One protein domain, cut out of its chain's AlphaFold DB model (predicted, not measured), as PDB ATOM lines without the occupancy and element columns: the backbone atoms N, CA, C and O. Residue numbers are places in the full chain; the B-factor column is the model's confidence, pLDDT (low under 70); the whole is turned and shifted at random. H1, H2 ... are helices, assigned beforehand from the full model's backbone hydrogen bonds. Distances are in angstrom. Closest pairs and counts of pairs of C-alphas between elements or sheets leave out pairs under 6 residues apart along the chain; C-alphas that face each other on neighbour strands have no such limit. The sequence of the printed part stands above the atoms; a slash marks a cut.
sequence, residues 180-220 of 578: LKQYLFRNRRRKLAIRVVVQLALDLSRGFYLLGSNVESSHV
ATOM      1  N   LEU A 180     203.424 326.720 199.693       75.12
ATOM      2  CA  LEU A 180     201.989 326.619 199.996       75.12
ATOM      3  C   LEU A 180     201.358 328.007 200.193       75.12
ATOM      4  O   LEU A 180     200.282 328.284 199.670       75.12
ATOM      5  N   LYS A 181     202.064 328.923 200.865       73.00
ATOM      6  CA  LYS A 181     201.627 330.312 201.033       73.00
ATOM      7  C   LYS A 181     201.415 331.033 199.697       73.00
ATOM      8  O   LYS A 181     200.386 331.683 199.521       73.00
ATOM      9  N   GLN A 182     202.349 330.925 198.748       70.81
ATOM     10  CA  GLN A 182     202.190 331.515 197.412       70.81
ATOM     11  C   GLN A 182     200.998 330.899 196.667       70.81
ATOM     12  O   GLN A 182     200.243 331.625 196.016       70.81
ATOM     13  N   TYR A 183     200.789 329.586 196.793       76.94
ATOM     14  CA  TYR A 183     199.636 328.897 196.213       76.94
ATOM     15  C   TYR A 183     198.304 329.383 196.811       76.94
ATOM     16  O   TYR A 183     197.392 329.746 196.063       76.94
ATOM     17  N   LEU A 184     198.198 329.473 198.141       80.44
ATOM     18  CA  LEU A 184     197.019 330.006 198.832       80.44
ATOM     19  C   LEU A 184     196.768 331.477 198.460       80.44
ATOM     20  O   LEU A 184     195.641 331.845 198.136       80.44
ATOM     21  N   PHE A 185     197.815 332.305 198.408       79.31
ATOM     22  CA  PHE A 185     197.708 333.716 198.030       79.31
ATOM     23  C   PHE A 185     197.217 333.906 196.588       79.31
ATOM     24  O   PHE A 185     196.326 334.724 196.349       79.31
ATOM     25  N   ARG A 186     197.735 333.125 195.627       79.25
ATOM     26  CA  ARG A 186     197.256 333.121 194.229       79.25
ATOM     27  C   ARG A 186     195.770 332.752 194.137       79.25
ATOM     28  O   ARG A 186     195.051 333.326 193.324       79.25
ATOM     29  N   ASN A 187     195.300 331.860 195.008       82.12
ATOM     30  CA  ASN A 187     193.909 331.407 195.044       82.12
ATOM     31  C   ASN A 187     193.000 332.206 196.005       82.12
ATOM     32  O   ASN A 187     191.804 331.945 196.051       82.12
ATOM     33  N   ARG A 188     193.487 333.240 196.711       84.69
ATOM     34  CA  ARG A 188     192.702 333.961 197.744       84.69
ATOM     35  C   ARG A 188     191.358 334.539 197.273       84.69
ATOM     36  O   ARG A 188     190.454 334.722 198.077       84.69
ATOM     37  N   ARG A 189     191.216 334.829 195.971       85.00
ATOM     38  CA  ARG A 189     189.982 335.363 195.355       85.00
ATOM     39  C   ARG A 189     188.984 334.288 194.894       85.00
ATOM     40  O   ARG A 189     187.873 334.634 194.509       85.00
ATOM     41  N   ARG A 190     189.358 333.004 194.887       84.00
ATOM     42  CA  ARG A 190     188.503 331.879 194.471       84.00
ATOM     43  C   ARG A 190     188.688 330.730 195.456       84.00
ATOM     44  O   ARG A 190     189.745 330.110 195.471       84.00
ATOM     45  N   LYS A 191     187.664 330.442 196.271       80.69
ATOM     46  CA  LYS A 191     187.717 329.357 197.267       80.69
ATOM     47  C   LYS A 191     188.210 328.063 196.609       80.69
ATOM     48  O   LYS A 191     187.625 327.609 195.627       80.69
ATOM     49  N   LEU A 192     189.282 327.488 197.156       88.19
ATOM     50  CA  LEU A 192     189.794 326.190 196.722       88.19
ATOM     51  C   LEU A 192     188.707 325.123 196.900       88.19
ATOM     52  O   LEU A 192     187.953 325.148 197.874       88.19
ATOM     53  N   ALA A 193     188.645 324.166 195.975       90.81
ATOM     54  CA  ALA A 193     187.745 323.028 196.113       90.81
ATOM     55  C   ALA A 193     188.078 322.256 197.400       90.81
ATOM     56  O   ALA A 193     189.247 321.981 197.669       90.81
ATOM     57  N   ILE A 194     187.061 321.861 198.173       87.81
ATOM     58  CA  ILE A 194     187.249 321.226 199.491       87.81
ATOM     59  C   ILE A 194     188.169 319.994 199.441       87.81
ATOM     60  O   ILE A 194     188.981 319.803 200.338       87.81
ATOM     61  N   ARG A 195     188.133 319.219 198.347       89.12
ATOM     62  CA  ARG A 195     189.044 318.082 198.115       89.12
ATOM     63  C   ARG A 195     190.522 318.494 198.103       89.12
ATOM     64  O   ARG A 195     191.345 317.779 198.658       89.12
ATOM     65  N   VAL A 196     190.850 319.649 197.518       83.19
ATOM     66  CA  VAL A 196     192.218 320.198 197.495       83.19
ATOM     67  C   VAL A 196     192.636 320.637 198.898       83.19
ATOM     68  O   VAL A 196     193.745 320.340 199.320       83.19
ATOM     69  N   VAL A 197     191.740 321.287 199.648       86.31
ATOM     70  CA  VAL A 197     192.016 321.718 201.032       86.31
ATOM     71  C   VAL A 197     192.271 320.517 201.950       86.31
ATOM     72  O   VAL A 197     193.246 320.519 202.696       86.31
ATOM     73  N   VAL A 198     191.443 319.470 201.856       86.06
ATOM     74  CA  VAL A 198     191.610 318.224 202.626       86.06
ATOM     75  C   VAL A 198     192.915 317.514 202.261       86.06
ATOM     76  O   VAL A 198     193.629 317.078 203.160       86.06
ATOM     77  N   GLN A 199     193.263 317.441 200.972       81.19
ATOM     78  CA  GLN A 199     194.519 316.831 200.531       81.19
ATOM     79  C   GLN A 199     195.739 317.593 201.073       81.19
ATOM     80  O   GLN A 199     196.620 316.980 201.668       81.19
ATOM     81  N   LEU A 200     195.749 318.927 200.966       82.00
ATOM     82  CA  LEU A 200     196.820 319.767 201.515       82.00
ATOM     83  C   LEU A 200     196.970 319.599 203.038       82.00
ATOM     84  O   LEU A 200     198.089 319.490 203.534       82.00
ATOM     85  N   ALA A 201     195.860 319.536 203.781       78.69
ATOM     86  CA  ALA A 201     195.883 319.292 205.224       78.69
ATOM     87  C   ALA A 201     196.429 317.897 205.579       78.69
ATOM     88  O   ALA A 201     197.205 317.760 206.528       78.69
ATOM     89  N   LEU A 202     196.063 316.866 204.811       72.88
ATOM     90  CA  LEU A 202     196.563 315.503 204.990       72.88
ATOM     91  C   LEU A 202     198.070 315.403 204.705       72.88
ATOM     92  O   LEU A 202     198.798 314.790 205.485       72.88
ATOM     93  N   ASP A 203     198.541 316.031 203.628       75.75
ATOM     94  CA  ASP A 203     199.954 316.028 203.237       75.75
ATOM     95  C   ASP A 203     200.832 316.779 204.247       75.75
ATOM     96  O   ASP A 203     201.876 316.264 204.652       75.75
ATOM     97  N   LEU A 204     200.371 317.933 204.749       77.25
ATOM     98  CA  LEU A 204     201.008 318.615 205.882       77.25
ATOM     99  C   LEU A 204     201.067 317.709 207.119       77.25
ATOM    100  O   LEU A 204     202.127 317.568 207.724       77.25
ATOM    101  N   SER A 205     199.951 317.068 207.482       74.75
ATOM    102  CA  SER A 205     199.872 316.224 208.684       74.75
ATOM    103  C   SER A 205     200.843 315.040 208.621       74.75
ATOM    104  O   SER A 205     201.493 314.722 209.614       74.75
ATOM    105  N   ARG A 206     200.998 314.423 207.441       74.25
ATOM    106  CA  ARG A 206     201.974 313.349 207.197       74.25
ATOM    107  C   ARG A 206     203.419 313.836 207.315       74.25
ATOM    108  O   ARG A 206     204.231 313.162 207.943       74.25
ATOM    109  N   GLY A 207     203.731 315.007 206.753       69.62
ATOM    110  CA  GLY A 207     205.049 315.634 206.891       69.62
ATOM    111  C   GLY A 207     205.402 315.941 208.352       69.62
ATOM    112  O   GLY A 207     206.476 315.565 208.819       69.62
ATOM    113  N   PHE A 208     204.476 316.550 209.102       69.00
ATOM    114  CA  PHE A 208     204.672 316.855 210.524       69.00
ATOM    115  C   PHE A 208     204.790 315.609 211.406       69.00
ATOM    116  O   PHE A 208     205.617 315.605 212.316       69.00
ATOM    117  N   TYR A 209     204.015 314.552 211.137       70.81
ATOM    118  CA  TYR A 209     204.086 313.305 211.903       70.81
ATOM    119  C   TYR A 209     205.500 312.704 211.880       70.81
ATOM    120  O   TYR A 209     206.065 312.440 212.938       70.81
ATOM    121  N   LEU A 210     206.116 312.591 210.697       65.81
ATOM    122  CA  LEU A 210     207.479 312.063 210.572       65.81
ATOM    123  C   LEU A 210     208.524 312.924 211.300       65.81
ATOM    124  O   LEU A 210     209.428 312.387 211.942       65.81
ATOM    125  N   LEU A 211     208.401 314.253 211.199       62.06
ATOM    126  CA  LEU A 211     209.291 315.187 211.894       62.06
ATOM    127  C   LEU A 211     209.161 315.070 213.420       62.06
ATOM    128  O   LEU A 211     210.160 315.222 214.116       62.06
ATOM    129  N   GLY A 212     207.971 314.755 213.940       54.66
ATOM    130  CA  GLY A 212     207.771 314.438 215.355       54.66
ATOM    131  C   GLY A 212     208.398 313.100 215.756       54.66
ATOM    132  O   GLY A 212     209.211 313.051 216.679       54.66
ATOM    133  N   SER A 213     208.073 312.019 215.040       55.09
ATOM    134  CA  SER A 213     208.461 310.652 215.423       55.09
ATOM    135  C   SER A 213     209.970 310.390 215.402       55.09
ATOM    136  O   SER A 213     210.464 309.626 216.226       55.09
ATOM    137  N   ASN A 214     210.727 311.020 214.497       49.97
ATOM    138  CA  ASN A 214     212.175 310.791 214.427       49.97
ATOM    139  C   ASN A 214     212.970 311.553 215.507       49.97
ATOM    140  O   ASN A 214     214.070 311.120 215.859       49.97
ATOM    141  N   VAL A 215     212.418 312.634 216.073       48.34
ATOM    142  CA  VAL A 215     213.094 313.465 217.092       48.34
ATOM    143  C   VAL A 215     213.118 312.791 218.472       48.34
ATOM    144  O   VAL A 215     214.059 313.005 219.234       48.34
ATOM    145  N   GLU A 216     212.159 311.913 218.782       38.19
ATOM    146  CA  GLU A 216     212.129 311.168 220.056       38.19
ATOM    147  C   GLU A 216     213.254 310.121 220.188       38.19
ATOM    148  O   GLU A 216     213.579 309.699 221.296       38.19
ATOM    149  N   SER A 217     213.888 309.722 219.079       35.25
ATOM    150  CA  SER A 217     214.921 308.672 219.061       35.25
ATOM    151  C   SER A 217     216.327 309.132 219.486       35.25
ATOM    152  O   SER A 217     217.208 308.301 219.710       35.25
ATOM    153  N   SER A 218     216.555 310.443 219.626       34.59
ATOM    154  CA  SER A 218     217.848 311.020 220.011       34.59
ATOM    155  C   SER A 218     217.778 311.707 221.376       34.59
ATOM    156  O   SER A 218     217.197 312.783 221.501       34.59
ATOM    157  N   HIS A 219     218.420 311.122 222.394       30.92
ATOM    158  CA  HIS A 219     218.539 311.696 223.742       30.92
ATOM    159  C   HIS A 219     219.433 312.957 223.776       30.92
ATOM    160  O   HIS A 219     220.566 312.914 224.254       30.92
ATOM    161  N   VAL A 220     218.923 314.094 223.292       31.41
ATOM    162  CA  VAL A 220     219.578 315.409 223.396       31.41
ATOM    163  C   VAL A 220     218.544 316.480 223.782       31.41
ATOM    164  O   VAL A 220     217.504 316.577 223.131       31.41
TER     165      VAL A 220
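AT A GLANCE: This is residues 180 to 220 of the 578 residues of the protein "(rape) hypothetical protein" of Brassica napus (UniProt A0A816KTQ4). A hook of two helices: short H1 leads into a link that turns the chain back, and long H2 runs the opposite way past H1 with a gap between them. H2 makes most of the length, and its far part with the tail, residues 205 to 220, sticks out. The printed part has 41 residues with two named helices, H1 then H2, and no named strand; its class is all helix. It is an extended rod of 47 by 19 by 7 A, with a radius of gyration of the C-alphas of 14.8 A.

IN THESE COORDINATES: H1, residues 180 to 187, begins at C-alpha 180 (201.989, 326.619, 199.996). H2, residues 194 to 215, measures 32.2 A from C-alpha 194 (187.249, 321.226, 199.491) to C-alpha 215 (213.094, 313.465, 217.092).

HOW THE PARTS SIT: H1 and H2 are apart, no C-alpha of one within 8 A of the other. Every O i to N i+4 pair is within hydrogen-bond range in H1, and 17 of 18 in H2.

THE WHOLE: The farthest C-alphas, of Arg 189 and His 219, are 46.7 A apart. The printed part has no cut, and the link from H1 to H2 is short, with 6 residues. Mean pLDDT of the printed part is 70.6; residues 207 to 208 and 210 to 220 are under 70.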